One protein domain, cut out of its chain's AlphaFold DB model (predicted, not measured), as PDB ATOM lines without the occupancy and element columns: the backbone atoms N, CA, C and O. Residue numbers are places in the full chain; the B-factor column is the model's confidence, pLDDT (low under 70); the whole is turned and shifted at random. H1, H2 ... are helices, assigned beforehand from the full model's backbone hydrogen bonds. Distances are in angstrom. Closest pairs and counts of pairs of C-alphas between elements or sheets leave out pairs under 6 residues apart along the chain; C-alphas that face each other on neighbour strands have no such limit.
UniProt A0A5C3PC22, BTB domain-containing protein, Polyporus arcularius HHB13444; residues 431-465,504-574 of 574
ATOM      1  N   ALA A 431     -54.490  53.167  35.565       94.88
ATOM      2  CA  ALA A 431     -54.363  54.542  36.045       94.88
ATOM      3  C   ALA A 431     -52.945  55.130  35.942       94.88
ATOM      4  O   ALA A 431     -52.776  56.288  35.549       94.88
ATOM      5  N   LEU A 432     -51.924  54.353  36.314       94.19
ATOM      6  CA  LEU A 432     -50.557  54.858  36.457       94.19
ATOM      7  C   LEU A 432     -49.921  55.284  35.118       94.19
ATOM      8  O   LEU A 432     -49.422  56.412  35.060       94.19
ATOM      9  N   PRO A 433     -49.987  54.488  34.028       95.25
ATOM     10  CA  PRO A 433     -49.469  54.919  32.727       95.25
ATOM     11  C   PRO A 433     -50.144  56.195  32.218       95.25
ATOM     12  O   PRO A 433     -49.479  57.092  31.701       95.25
ATOM     13  N   TYR A 434     -51.460  56.329  32.420       95.62
ATOM     14  CA  TYR A 434     -52.185  57.543  32.052       95.62
ATOM     15  C   TYR A 434     -51.733  58.760  32.871       95.62
ATOM     16  O   TYR A 434     -51.489  59.834  32.315       95.62
ATOM     17  N   HIS A 435     -51.556  58.606  34.187       94.69
ATOM     18  CA  HIS A 435     -51.012  59.674  35.023       94.69
ATOM     19  C   HIS A 435     -49.622  60.118  34.550       94.69
ATOM     20  O   HIS A 435     -49.382  61.318  34.404       94.69
ATOM     21  N   ARG A 436     -48.729  59.160  34.273       94.00
ATOM     22  CA  ARG A 436     -47.377  59.425  33.763       94.00
ATOM     23  C   ARG A 436     -47.415  60.149  32.426       94.00
ATOM     24  O   ARG A 436     -46.679  61.121  32.262       94.00
ATOM     25  N   LEU A 437     -48.314  59.761  31.515       94.75
ATOM     26  CA  LEU A 437     -48.521  60.471  30.251       94.75
ATOM     27  C   LEU A 437     -48.914  61.934  30.489       94.75
ATOM     28  O   LEU A 437     -48.318  62.821  29.882       94.75
ATOM     29  N   ARG A 438     -49.859  62.212  31.399       92.31
ATOM     30  CA  ARG A 438     -50.254  63.598  31.722       92.31
ATOM     31  C   ARG A 438     -49.104  64.407  32.305       92.31
ATOM     32  O   ARG A 438     -48.913  65.560  31.927       92.31
ATOM     33  N   VAL A 439     -48.345  63.820  33.230       91.19
ATOM     34  CA  VAL A 439     -47.179  64.477  33.830       91.19
ATOM     35  C   VAL A 439     -46.154  64.785  32.741       91.19
ATOM     36  O   VAL A 439     -45.762  65.941  32.593       91.19
ATOM     37  N   HIS A 440     -45.785  63.796  31.923       91.00
ATOM     38  CA  HIS A 440     -44.860  63.952  30.801       91.00
ATOM     39  C   HIS A 440     -45.316  65.034  29.808       91.00
ATOM     40  O   HIS A 440     -44.524  65.901  29.436       91.00
ATOM     41  N   TYR A 441     -46.600  65.044  29.448       91.38
ATOM     42  CA  TYR A 441     -47.202  66.079  28.607       91.38
ATOM     43  C   TYR A 441     -47.042  67.479  29.229       91.38
ATOM     44  O   TYR A 441     -46.593  68.410  28.556       91.38
ATOM     45  N   GLY A 442     -47.312  67.629  30.532       89.50
ATOM     46  CA  GLY A 442     -47.138  68.889  31.267       89.50
ATOM     47  C   GLY A 442     -45.683  69.382  31.331       89.50
ATOM     48  O   GLY A 442     -45.425  70.582  31.175       89.50
ATOM     49  N   TRP A 443     -44.717  68.472  31.496       89.19
ATOM     50  CA  TRP A 443     -43.285  68.791  31.407       89.19
ATOM     51  C   TRP A 443     -42.900  69.265  30.003       89.19
ATOM     52  O   TRP A 443     -42.274  70.318  29.863       89.19
ATOM     53  N   CYS A 444     -43.324  68.540  28.962       89.75
ATOM     54  CA  CYS A 444     -43.056  68.894  27.566       89.75
ATOM     55  C   CYS A 444     -43.632  70.266  27.205       89.75
ATOM     56  O   CYS A 444     -42.945  71.090  26.604       89.75
ATOM     57  N   LYS A 445     -44.861  70.546  27.646       89.06
ATOM     58  CA  LYS A 445     -45.523  71.848  27.524       89.06
ATOM     59  C   LYS A 445     -44.728  72.969  28.187       89.06
ATOM     60  O   LYS A 445     -44.449  73.988  27.557       89.06
ATOM     61  N   THR A 446     -44.309  72.777  29.437       89.44
ATOM     62  CA  THR A 446     -43.520  73.779  30.173       89.44
ATOM     63  C   THR A 446     -42.184  74.058  29.479       89.44
ATOM     64  O   THR A 446     -41.803  75.217  29.321       89.44
ATOM     65  N   MET A 447     -41.507  73.011  29.003       88.44
ATOM     66  CA  MET A 447     -40.238  73.123  28.286       88.44
ATOM     67  C   MET A 447     -40.386  73.816  26.925       88.44
ATOM     68  O   MET A 447     -39.598  74.698  26.588       88.44
ATOM     69  N   ALA A 448     -41.401  73.456  26.139       86.31
ATOM     70  CA  ALA A 448     -41.658  74.098  24.853       86.31
ATOM     71  C   ALA A 448     -41.892  75.609  25.027       86.31
ATOM     72  O   ALA A 448     -41.314  76.428  24.307       86.31
ATOM     73  N   LYS A 449     -42.667  75.993  26.052       86.12
ATOM     74  CA  LYS A 449     -42.913  77.399  26.392       86.12
ATOM     75  C   LYS A 449     -41.669  78.123  26.896       86.12
ATOM     76  O   LYS A 449     -41.472  79.281  26.531       86.12
ATOM     77  N   SER A 450     -40.826  77.481  27.710       87.56
ATOM     78  CA  SER A 450     -39.591  78.112  28.191       87.56
ATOM     79  C   SER A 450     -38.637  78.408  27.035       87.56
ATOM     80  O   SER A 450     -38.144  79.526  26.932       87.56
ATOM     81  N   LEU A 451     -38.471  77.466  26.099       84.31
ATOM     82  CA  LEU A 451     -37.649  77.656  24.899       84.31
ATOM     83  C   LEU A 451     -38.157  78.817  24.030       84.31
ATOM     84  O   LEU A 451     -37.363  79.636  23.563       84.31
ATOM     85  N   LEU A 452     -39.475  78.932  23.839       83.62
ATOM     86  CA  LEU A 452     -40.066  80.049  23.097       83.62
ATOM     87  C   LEU A 452     -39.879  81.389  23.832       83.62
ATOM     88  O   LEU A 452     -39.549  82.404  23.212       83.62
ATOM     89  N   SER A 453     -40.044  81.390  25.158       84.44
ATOM     90  CA  SER A 453     -39.832  82.565  26.007       84.44
ATOM     91  C   SER A 453     -38.376  83.039  25.981       84.44
ATOM     92  O   SER A 453     -38.123  84.242  25.888       84.44
ATOM     93  N   ASP A 454     -37.404  82.128  25.996       82.50
ATOM     94  CA  ASP A 454     -35.979  82.469  25.912       82.50
ATOM     95  C   ASP A 454     -35.656  83.182  24.596       82.50
ATOM     96  O   ASP A 454     -34.927  84.178  24.562       82.50
ATOM     97  N   VAL A 455     -36.255  82.732  23.496       77.94
ATOM     98  CA  VAL A 455     -36.105  83.374  22.185       77.94
ATOM     99  C   VAL A 455     -36.732  84.761  22.203       77.94
ATOM    100  O   VAL A 455     -36.068  85.728  21.828       77.94
ATOM    101  N   ALA A 456     -37.961  84.890  22.710       76.00
ATOM    102  CA  ALA A 456     -38.642  86.175  22.854       76.00
ATOM    103  C   ALA A 456     -37.837  87.173  23.712       76.00
ATOM    104  O   ALA A 456     -37.774  88.364  23.402       76.00
ATOM    105  N   SER A 457     -37.180  86.687  24.765       77.00
ATOM    106  CA  SER A 457     -36.327  87.478  25.659       77.00
ATOM    107  C   SER A 457     -35.074  87.991  24.947       77.00
ATOM    108  O   SER A 457     -34.732  89.171  25.045       77.00
ATOM    109  N   ASN A 458     -34.419  87.126  24.169       70.25
ATOM    110  CA  ASN A 458     -33.230  87.473  23.389       70.25
ATOM    111  C   ASN A 458     -33.518  88.493  22.276       70.25
ATOM    112  O   ASN A 458     -32.653  89.308  21.953       70.25
ATOM    113  N   LEU A 459     -34.727  88.474  21.707       67.62
ATOM    114  CA  LEU A 459     -35.172  89.475  20.734       67.62
ATOM    115  C   LEU A 459     -35.277  90.871  21.372       67.62
ATOM    116  O   LEU A 459     -34.712  91.832  20.850       67.62
ATOM    117  N   ARG A 460     -35.884  90.974  22.562       63.09
ATOM    118  CA  ARG A 460     -36.013  92.245  23.306       63.09
ATOM    119  C   ARG A 460     -34.660  92.861  23.686       63.09
ATOM    120  O   ARG A 460     -34.516  94.079  23.693       63.09
ATOM    121  N   LEU A 461     -33.650  92.038  23.977       57.38
ATOM    122  CA  LEU A 461     -32.292  92.517  24.278       57.38
ATOM    123  C   LEU A 461     -31.583  93.125  23.054       57.38
ATOM    124  O   LEU A 461     -30.730  94.000  23.215       57.38
ATOM    125  N   ASN A 462     -31.933  92.701  21.835       54.47
ATOM    126  CA  ASN A 462     -31.408  93.304  20.608       54.47
ATOM    127  C   ASN A 462     -32.088  94.638  20.274       54.47
ATOM    128  O   ASN A 462     -31.401  95.536  19.787       54.47
ATOM    129  N   GLU A 463     -33.389  94.789  20.567       53.34
ATOM    130  CA  GLU A 463     -34.132  96.055  20.404       53.34
ATOM    131  C   GLU A 463     -33.497  97.203  21.220       53.34
ATOM    132  O   GLU A 463     -33.512  98.356  20.798       53.34
ATOM    133  N   ALA A 464     -32.874  96.895  22.364       45.59
ATOM    134  CA  ALA A 464     -32.241  97.880  23.246       45.59
ATOM    135  C   ALA A 464     -30.879  98.422  22.751       45.59
ATOM    136  O   ALA A 464     -30.290  99.286  23.408       45.59
ATOM    137  N   ARG A 465     -30.340  97.942  21.618       40.97
ATOM    138  CA  ARG A 465     -29.088  98.475  21.045       40.97
ATOM    139  C   ARG A 465     -29.375  99.721  20.193       40.97
ATOM    140  O   ARG A 465     -30.232  99.655  19.313       40.97
ATOM    141  N   ASP A 504     -42.304  94.919  15.413       63.47
ATOM    142  CA  ASP A 504     -42.151  94.413  16.787       63.47
ATOM    143  C   ASP A 504     -43.506  94.058  17.417       63.47
ATOM    144  O   ASP A 504     -43.623  93.120  18.206       63.47
ATOM    145  N   VAL A 505     -44.568  94.778  17.041       69.12
ATOM    146  CA  VAL A 505     -45.933  94.520  17.533       69.12
ATOM    147  C   VAL A 505     -46.501  93.245  16.913       69.12
ATOM    148  O   VAL A 505     -47.100  92.432  17.619       69.12
ATOM    149  N   TRP A 506     -46.293  93.051  15.607       73.31
ATOM    150  CA  TRP A 506     -46.718  91.832  14.920       73.31
ATOM    151  C   TRP A 506     -45.977  90.606  15.462       73.31
ATOM    152  O   TRP A 506     -46.623  89.626  15.823       73.31
ATOM    153  N   LEU A 507     -44.649  90.688  15.614       72.25
ATOM    154  CA  LEU A 507     -43.833  89.562  16.074       72.25
ATOM    155  C   LEU A 507     -44.214  89.119  17.492       72.25
ATOM    156  O   LEU A 507     -44.329  87.926  17.748       72.25
ATOM    157  N   ARG A 508     -44.491  90.061  18.404       73.88
ATOM    158  CA  ARG A 508     -44.994  89.731  19.750       73.88
ATOM    159  C   ARG A 508     -46.349  89.035  19.708       73.88
ATOM    160  O   ARG A 508     -46.534  88.048  20.408       73.88
ATOM    161  N   LYS A 509     -47.283  89.530  18.889       78.88
ATOM    162  CA  LYS A 509     -48.603  88.904  18.731       78.88
ATOM    163  C   LYS A 509     -48.480  87.491  18.157       78.88
ATOM    164  O   LYS A 509     -49.190  86.597  18.598       78.88
ATOM    165  N   HIS A 510     -47.564  87.293  17.215       78.12
ATOM    166  CA  HIS A 510     -47.298  85.988  16.626       78.12
ATOM    167  C   HIS A 510     -46.651  85.020  17.630       78.12
ATOM    168  O   HIS A 510     -47.085  83.882  17.745       78.12
ATOM    169  N   LEU A 511     -45.679  85.473  18.431       79.50
ATOM    170  CA  LEU A 511     -45.093  84.666  19.512       79.50
ATOM    171  C   LEU A 511     -46.127  84.278  20.580       79.50
ATOM    172  O   LEU A 511     -46.071  83.166  21.097       79.50
ATOM    173  N   GLU A 512     -47.083  85.157  20.887       81.81
ATOM    174  CA  GLU A 512     -48.193  84.838  21.794       81.81
ATOM    175  C   GLU A 512     -49.112  83.754  21.205       81.81
ATOM    176  O   GLU A 512     -49.476  82.813  21.903       81.81
ATOM    177  N   GLN A 513     -49.428  83.837  19.907       83.38
ATOM    178  CA  GLN A 513     -50.196  82.800  19.206       83.38
ATOM    179  C   GLN A 513     -49.473  81.449  19.233       83.38
ATOM    180  O   GLN A 513     -50.076  80.444  19.588       83.38
ATOM    181  N   LEU A 514     -48.168  81.434  18.949       80.56
ATOM    182  CA  LEU A 514     -47.348  80.221  19.020       80.56
ATOM    183  C   LEU A 514     -47.303  79.649  20.446       80.56
ATOM    184  O   LEU A 514     -47.403  78.443  20.636       80.56
ATOM    185  N   SER A 515     -47.194  80.507  21.464       82.88
ATOM    186  CA  SER A 515     -47.267  80.101  22.873       82.88
ATOM    187  C   SER A 515     -48.616  79.454  23.209       82.88
ATOM    188  O   SER A 515     -48.654  78.458  23.931       82.88
ATOM    189  N   GLN A 516     -49.716  79.979  22.659       83.88
ATOM    190  CA  GLN A 516     -51.053  79.408  22.818       83.88
ATOM    191  C   GLN A 516     -51.210  78.069  22.083       83.88
ATOM    192  O   GLN A 516     -51.850  77.165  22.609       83.88
ATOM    193  N   GLU A 517     -50.609  77.896  20.906       81.88
ATOM    194  CA  GLU A 517     -50.598  76.603  20.206       81.88
ATOM    195  C   GLU A 517     -49.825  75.536  20.996       81.88
ATOM    196  O   GLU A 517     -50.290  74.405  21.130       81.88
ATOM    197  N   LEU A 518     -48.693  75.901  21.608       83.62
ATOM    198  CA  LEU A 518     -47.896  74.999  22.453       83.62
ATOM    199  C   LEU A 518     -48.618  74.557  23.740       83.62
ATOM    200  O   LEU A 518     -48.225  73.557  24.340       83.62
ATOM    201  N   GLU A 519     -49.669  75.262  24.174       82.06
ATOM    202  CA  GLU A 519     -50.522  74.814  25.286       82.06
ATOM    203  C   GLU A 519     -51.293  73.532  24.946       82.06
ATOM    204  O   GLU A 519     -51.518  72.703  25.833       82.06
ATOM    205  N   GLN A 520     -51.700  73.395  23.681       82.06
ATOM    206  CA  GLN A 520     -52.525  72.296  23.173       82.06
ATOM    207  C   GLN A 520     -51.707  71.249  22.414       82.06
ATOM    208  O   GLN A 520     -52.132  70.103  22.334       82.06
ATOM    209  N   HIS A 521     -50.550  71.631  21.862       84.31
ATOM    210  CA  HIS A 521     -49.745  70.783  20.982       84.31
ATOM    211  C   HIS A 521     -48.231  70.985  21.207       84.31
ATOM    212  O   HIS A 521     -47.538  71.530  20.341       84.31
ATOM    213  N   PRO A 522     -47.670  70.556  22.352       83.44
ATOM    214  CA  PRO A 522     -46.277  70.835  22.714       83.44
ATOM    215  C   PRO A 522     -45.234  70.211  21.769       83.44
ATOM    216  O   PRO A 522     -44.109  70.701  21.680       83.44
ATOM    217  N   GLY A 523     -45.584  69.129  21.072       78.06
ATOM    218  CA  GLY A 523     -44.723  68.420  20.124       78.06
ATOM    219  C   GLY A 523     -44.903  68.824  18.657       78.06
ATOM    220  O   GLY A 523     -44.128  68.367  17.811       78.06
ATOM    221  N   ARG A 524     -45.899  69.661  18.326       77.44
ATOM    222  CA  ARG A 524     -46.202  70.038  16.939       77.44
ATOM    223  C   ARG A 524     -45.281  71.163  16.463       77.44
ATOM    224  O   ARG A 524     -45.064  72.157  17.151       77.44
ATOM    225  N   ILE A 525     -44.739  71.018  15.252       64.06
ATOM    226  CA  ILE A 525     -43.987  72.088  14.579       64.06
ATOM    227  C   ILE A 525     -44.983  73.189  14.204       64.06
ATOM    228  O   ILE A 525     -45.814  72.983  13.322       64.06
ATOM    229  N   ALA A 526     -44.899  74.341  14.866       57.44
ATOM    230  CA  ALA A 526     -45.871  75.417  14.688       57.44
ATOM    231  C   ALA A 526     -45.666  76.239  13.393       57.44
ATOM    232  O   ALA A 526     -46.632  76.689  12.790       57.44
ATOM    233  N   ALA A 527     -44.432  76.393  12.895       58.31
ATOM    234  CA  ALA A 527     -44.171  77.020  11.594       58.31
ATOM    235  C   ALA A 527     -42.772  76.677  11.064       58.31
ATOM    236  O   ALA A 527     -41.789  76.673  11.809       58.31
ATOM    237  N   THR A 528     -42.649  76.441   9.758       61.31
ATOM    238  CA  THR A 528     -41.343  76.422   9.083       61.31
ATOM    239  C   THR A 528     -40.820  77.849   8.893       61.31
ATOM    240  O   THR A 528     -41.594  78.791   8.733       61.31
ATOM    241  N   THR A 529     -39.496  78.039   8.850       57.91
ATOM    242  CA  THR A 529     -38.879  79.351   8.562       57.91
ATOM    243  C   THR A 529     -39.419  79.982   7.267       57.91
ATOM    244  O   THR A 529     -39.500  81.202   7.179       57.91
ATOM    245  N   GLY A 530     -39.836  79.164   6.290       57.03
ATOM    246  CA  GLY A 530     -40.517  79.615   5.070       57.03
ATOM    247  C   GLY A 530     -41.898  80.222   5.339       57.03
ATOM    248  O   GLY A 530     -42.155  81.332   4.895       57.03
ATOM    249  N   GLN A 531     -42.732  79.568   6.151       63.59
ATOM    250  CA  GLN A 531     -44.052  80.083   6.550       63.59
ATOM    251  C   GLN A 531     -43.957  81.358   7.400       63.59
ATOM    252  O   GLN A 531     -44.789  82.247   7.268       63.59
ATOM    253  N   LEU A 532     -42.919  81.490   8.237       64.62
ATOM    254  CA  LEU A 532     -42.648  82.733   8.973       64.62
ATOM    255  C   LEU A 532     -42.286  83.895   8.038       64.62
ATOM    256  O   LEU A 532     -42.662  85.040   8.285       64.62
ATOM    257  N   VAL A 533     -41.539  83.601   6.971       63.81
ATOM    258  CA  VAL A 533     -41.170  84.575   5.939       63.81
ATOM    259  C   VAL A 533     -42.391  84.956   5.103       63.81
ATOM    260  O   VAL A 533     -42.615  86.148   4.912       63.81
ATOM    261  N   GLU A 534     -43.208  83.989   4.679       61.28
ATOM    262  CA  GLU A 534     -44.475  84.221   3.969       61.28
ATOM    263  C   GLU A 534     -45.447  85.058   4.811       61.28
ATOM    264  O   GLU A 534     -45.893  86.107   4.357       61.28
ATOM    265  N   ALA A 535     -45.664  84.706   6.081       61.59
ATOM    266  CA  ALA A 535     -46.520  85.478   6.985       61.59
ATOM    267  C   ALA A 535     -46.015  86.921   7.199       61.59
ATOM    268  O   ALA A 535     -46.811  87.854   7.329       61.59
ATOM    269  N   ALA A 536     -44.693  87.135   7.207       63.34
ATOM    270  CA  ALA A 536     -44.098  88.470   7.283       63.34
ATOM    271  C   ALA A 536     -44.225  89.263   5.964       63.34
ATOM    272  O   ALA A 536     -44.333  90.495   5.993       63.34
ATOM    273  N   VAL A 537     -44.197  88.577   4.814       61.69
ATOM    274  CA  VAL A 537     -44.472  89.157   3.488       61.69
ATOM    275  C   VAL A 537     -45.936  89.584   3.393       61.69
ATOM    276  O   VAL A 537     -46.196  90.748   3.086       61.69
ATOM    277  N   ASP A 538     -46.870  88.706   3.759       59.03
ATOM    278  CA  ASP A 538     -48.314  88.970   3.751       59.03
ATOM    279  C   ASP A 538     -48.701  90.114   4.700       59.03
ATOM    280  O   ASP A 538     -49.583  90.922   4.407       59.03
ATOM    281  N   ALA A 539     -47.985  90.253   5.821       62.53
ATOM    282  CA  ALA A 539     -48.151  91.354   6.767       62.53
ATOM    283  C   ALA A 539     -47.494  92.683   6.322       62.53
ATOM    284  O   ALA A 539     -47.515  93.657   7.082       62.53
ATOM    285  N   GLY A 540     -46.887  92.745   5.128       58.69
ATOM    286  CA  GLY A 540     -46.328  93.965   4.533       58.69
ATOM    287  C   GLY A 540     -45.087  94.520   5.244       58.69
ATOM    288  O   GLY A 540     -44.868  95.731   5.240       58.69
ATOM    289  N   GLN A 541     -44.284  93.667   5.889       61.75
ATOM    290  CA  GLN A 541     -43.200  94.097   6.787       61.75
ATOM    291  C   GLN A 541     -41.838  94.343   6.104       61.75
ATOM    292  O   GLN A 541     -40.850  94.568   6.800       61.75
ATOM    293  N   TRP A 542     -41.734  94.306   4.771       60.19
ATOM    294  CA  TRP A 542     -40.442  94.343   4.060       60.19
ATOM    295  C   TRP A 542     -40.090  95.743   3.507       60.19
ATOM    296  O   TRP A 542     -40.787  96.286   2.657       60.19
ATOM    297  N   CYS A 543     -38.972  96.321   3.964       59.81
ATOM    298  CA  CYS A 543     -38.334  97.552   3.474       59.81
ATOM    299  C   CYS A 543     -36.792  97.478   3.634       59.81
ATOM    300  O   CYS A 543     -36.259  96.512   4.181       59.81
ATOM    301  N   ASN A 544     -36.042  98.498   3.188       47.62
ATOM    302  CA  ASN A 544     -34.562  98.512   3.226       47.62
ATOM    303  C   ASN A 544     -33.937  98.433   4.643       47.62
ATOM    304  O   ASN A 544     -32.728  98.244   4.769       47.62
ATOM    305  N   SER A 545     -34.743  98.539   5.704       53.84
ATOM    306  CA  SER A 545     -34.345  98.401   7.116       53.84
ATOM    307  C   SER A 545     -34.480  96.964   7.656       53.84
ATOM    308  O   SER A 545     -34.107  96.697   8.797       53.84
ATOM    309  N   CYS A 546     -35.014  96.020   6.869       61.00
ATOM    310  CA  CYS A 546     -35.528  94.730   7.359       61.00
ATOM    311  C   CYS A 546     -34.490  93.619   7.567       61.00
ATOM    312  O   CYS A 546     -34.857  92.469   7.791       61.00
ATOM    313  N   ARG A 547     -33.187  93.939   7.563       58.66
ATOM    314  CA  ARG A 547     -32.129  92.968   7.899       58.66
ATOM    315  C   ARG A 547     -32.257  92.447   9.337       58.66
ATOM    316  O   ARG A 547     -31.995  91.270   9.568       58.66
ATOM    317  N   ASN A 548     -32.667  93.298  10.280       61.12
ATOM    318  CA  ASN A 548     -32.847  92.901  11.681       61.12
ATOM    319  C   ASN A 548     -34.069  91.987  11.838       61.12
ATOM    320  O   ASN A 548     -33.923  90.886  12.353       61.12
ATOM    321  N   LEU A 549     -35.210  92.365  11.246       67.12
ATOM    322  CA  LEU A 549     -36.416  91.534  11.211       67.12
ATOM    323  C   LEU A 549     -36.161  90.163  10.565       67.12
ATOM    324  O   LEU A 549     -36.566  89.144  11.107       67.12
ATOM    325  N   ALA A 550     -35.438  90.114   9.443       64.56
ATOM    326  CA  ALA A 550     -35.062  88.848   8.815       64.56
ATOM    327  C   ALA A 550     -34.155  87.995   9.725       64.56
ATOM    328  O   ALA A 550     -34.312  86.775   9.783       64.56
ATOM    329  N   GLY A 551     -33.239  88.624  10.470       64.31
ATOM    330  CA  GLY A 551     -32.396  87.952  11.461       64.31
ATOM    331  C   GLY A 551     -33.195  87.392  12.640       64.31
ATOM    332  O   GLY A 551     -32.932  86.273  13.082       64.31
ATOM    333  N   ASP A 552     -34.188  88.136  13.108       69.19
ATOM    334  CA  ASP A 552     -35.069  87.752  14.207       69.19
ATOM    335  C   ASP A 552     -36.028  86.625  13.796       69.19
ATOM    336  O   ASP A 552     -36.125  85.621  14.500       69.19
ATOM    337  N   LEU A 553     -36.616  86.695  12.597       71.00
ATOM    338  CA  LEU A 553     -37.407  85.607  12.003       71.00
ATOM    339  C   LEU A 553     -36.581  84.328  11.816       71.00
ATOM    340  O   LEU A 553     -37.062  83.234  12.103       71.00
ATOM    341  N   CYS A 554     -35.312  84.442  11.406       67.50
ATOM    342  CA  CYS A 554     -34.409  83.290  11.330       67.50
ATOM    343  C   CYS A 554     -34.147  82.659  12.707       67.50
ATOM    344  O   CYS A 554     -34.036  81.438  12.807       67.50
ATOM    345  N   ARG A 555     -34.018  83.468  13.768       69.69
ATOM    346  CA  ARG A 555     -33.811  82.969  15.140       69.69
ATOM    347  C   ARG A 555     -35.056  82.268  15.671       69.69
ATOM    348  O   ARG A 555     -34.931  81.178  16.220       69.69
ATOM    349  N   VAL A 556     -36.232  82.857  15.451       74.00
ATOM    350  CA  VAL A 556     -37.524  82.246  15.800       74.00
ATOM    351  C   VAL A 556     -37.717  80.941  15.033       74.00
ATOM    352  O   VAL A 556     -37.977  79.916  15.652       74.00
ATOM    353  N   GLY A 557     -37.480  80.928  13.719       70.94
ATOM    354  CA  GLY A 557     -37.581  79.715  12.902       70.94
ATOM    355  C   GLY A 557     -36.652  78.592  13.367       70.94
ATOM    356  O   GLY A 557     -37.077  77.446  13.468       70.94
ATOM    357  N   LYS A 558     -35.402  78.911  13.736       72.25
ATOM    358  CA  LYS A 558     -34.474  77.925  14.317       72.25
ATOM    359  C   LYS A 558     -34.977  77.363  15.643       72.25
ATOM    360  O   LYS A 558     -34.890  76.161  15.862       72.25
ATOM    361  N   ALA A 559     -35.509  78.208  16.520       72.00
ATOM    362  CA  ALA A 559     -36.036  77.750  17.798       72.00
ATOM    363  C   ALA A 559     -37.298  76.893  17.647       72.00
ATOM    364  O   ALA A 559     -37.432  75.880  18.325       72.00
ATOM    365  N   LEU A 560     -38.188  77.244  16.715       72.75
ATOM    366  CA  LEU A 560     -39.378  76.446  16.409       72.75
ATOM    367  C   LEU A 560     -39.034  75.077  15.806       72.75
ATOM    368  O   LEU A 560     -39.777  74.124  16.014       72.75
ATOM    369  N   GLN A 561     -37.905  74.948  15.103       75.25
ATOM    370  CA  GLN A 561     -37.381  73.644  14.670       75.25
ATOM    371  C   GLN A 561     -36.775  72.840  15.829       75.25
ATOM    372  O   GLN A 561     -36.824  71.610  15.827       75.25
ATOM    373  N   GLU A 562     -36.215  73.528  16.821       79.19
ATOM    374  CA  GLU A 562     -35.528  72.919  17.957       79.19
ATOM    375  C   GLU A 562     -36.494  72.409  19.039       79.19
ATOM    376  O   GLU A 562     -36.227  71.379  19.656       79.19
ATOM    377  N   ILE A 563     -37.638  73.075  19.241       80.69
ATOM    378  CA  ILE A 563     -38.647  72.698  20.248       80.69
ATOM    379  C   ILE A 563     -39.124  71.242  20.075       80.69
ATOM    380  O   ILE A 563     -38.933  70.463  21.009       80.69
ATOM    381  N   PRO A 564     -39.649  70.805  18.912       78.38
ATOM    382  CA  PRO A 564     -40.061  69.415  18.710       78.38
ATOM    383  C   PRO A 564     -38.913  68.421  18.889       78.38
ATOM    384  O   PRO A 564     -39.130  67.309  19.361       78.38
ATOM    385  N   ARG A 565     -37.683  68.810  18.521       80.81
ATOM    386  CA  ARG A 565     -36.489  67.970  18.670       80.81
ATOM    387  C   ARG A 565     -36.188  67.716  20.147       80.81
ATOM    388  O   ARG A 565     -36.030  66.568  20.538       80.81
ATOM    389  N   ARG A 566     -36.168  68.777  20.958       81.19
ATOM    390  CA  ARG A 566     -35.934  68.713  22.409       81.19
ATOM    391  C   ARG A 566     -37.083  68.021  23.141       81.19
ATOM    392  O   ARG A 566     -36.831  67.210  24.017       81.19
ATOM    393  N   VAL A 567     -38.332  68.293  22.755       82.56
ATOM    394  CA  VAL A 567     -39.532  67.635  23.305       82.56
ATOM    395  C   VAL A 567     -39.507  66.126  23.046       82.56
ATOM    396  O   VAL A 567     -39.748  65.355  23.965       82.56
ATOM    397  N   LYS A 568     -39.130  65.687  21.839       78.31
ATOM    398  CA  LYS A 568     -39.028  64.257  21.489       78.31
ATOM    399  C   LYS A 568     -37.839  63.531  22.133       78.31
ATOM    400  O   LYS A 568     -37.835  62.303  22.150       78.31
ATOM    401  N   GLU A 569     -36.840  64.260  22.629       80.69
ATOM    402  CA  GLU A 569     -35.706  63.703  23.384       80.69
ATOM    403  C   GLU A 569     -36.041  63.440  24.856       80.69
ATOM    404  O   GLU A 569     -35.299  62.713  25.514       80.69
ATOM    405  N   VAL A 570     -37.133  64.010  25.381       80.62
ATOM    406  CA  VAL A 570     -37.582  63.705  26.741       80.62
ATOM    407  C   VAL A 570     -38.039  62.255  26.770       80.62
ATOM    408  O   VAL A 570     -38.979  61.869  26.074       80.62
ATOM    409  N   GLU A 571     -37.362  61.443  27.572       80.81
ATOM    410  CA  GLU A 571     -37.721  60.042  27.713       80.81
ATOM    411  C   GLU A 571     -39.069  59.914  28.428       80.81
ATOM    412  O   GLU A 571     -39.338  60.569  29.439       80.81
ATOM    413  N   PHE A 572     -39.942  59.087  27.858       85.38
ATOM    414  CA  PHE A 572     -41.204  58.725  28.475       85.38
ATOM    415  C   PHE A 572     -41.045  57.385  29.193       85.38
ATOM    416  O   PHE A 572     -40.853  56.339  28.561       85.38
ATOM    417  N   GLU A 573     -41.138  57.433  30.517       84.25
ATOM    418  CA  GLU A 573     -41.168  56.255  31.376       84.25
ATOM    419  C   GLU A 573     -42.618  55.792  31.545       84.25
ATOM    420  O   GLU A 573     -43.469  56.549  32.024       84.25
ATOM    421  N   LEU A 574     -42.890  54.560  31.100       80.31
ATOM    422  CA  LEU A 574     -44.214  53.943  31.158       80.31
ATOM    423  C   LEU A 574     -44.559  53.515  32.576       80.31
ATOM    424  O   LEU A 574     -43.690  52.902  33.238       80.31
TER     425      LEU A 574
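What this domain is: This is residues 431 to 465 and 504 to 574 of the 574 residues of the protein "BTB domain-containing protein" of Polyporus arcularius HHB13444 (UniProt A0A5C3PC22). What shape is it? H2 and H4 run back along the long helix H1, and short H3 packs on H4, in a rod of 58 by 27 by 20 A. What builds it? The 106 printed residues, all helix by class, hold four named helices, H1 to H4 in order; the whole is only just loose, close to compact, with a radius of gyration of the C-alphas of 15.8 A.

Where its parts are: Where is the longest helix? H1, residues 431 to 463, runs 48.8 A from C-alpha 431 at (-54.363, 54.542, 36.045). Where are the others? H2 is residues 504 to 520, H3 529 to 538, and H4 547 to 569, ending at C-alpha (-35.706, 63.703, 23.384).

How they stand to each other: What touches H1? H2 and H4 do, opposite ways to it at shallow tilts of 8 and 18 degrees; the closest C-alphas are Lys 449 and Ser 515, 6.2 A, and Cys 444 and Val 567, 5.7 A. Where is H3? H3 and H4, a helical hairpin, touch at a steep tilt of 41 degrees, closest at the C-alphas of Thr 529 and Gly 557, 4.5 A. Are the backbones whole? Every O i to N i+4 pair is within hydrogen-bond range in H1 and H3, 12 of 13 in H2 and 17 of 19 in H4.

The domain as a whole: Is it cut? Residues 466 to 503 are not printed; C-alphas 465 and 504 are 14.3 A apart. Where is confidence low? 39 residues have pLDDT under 70, among them 525 to 552.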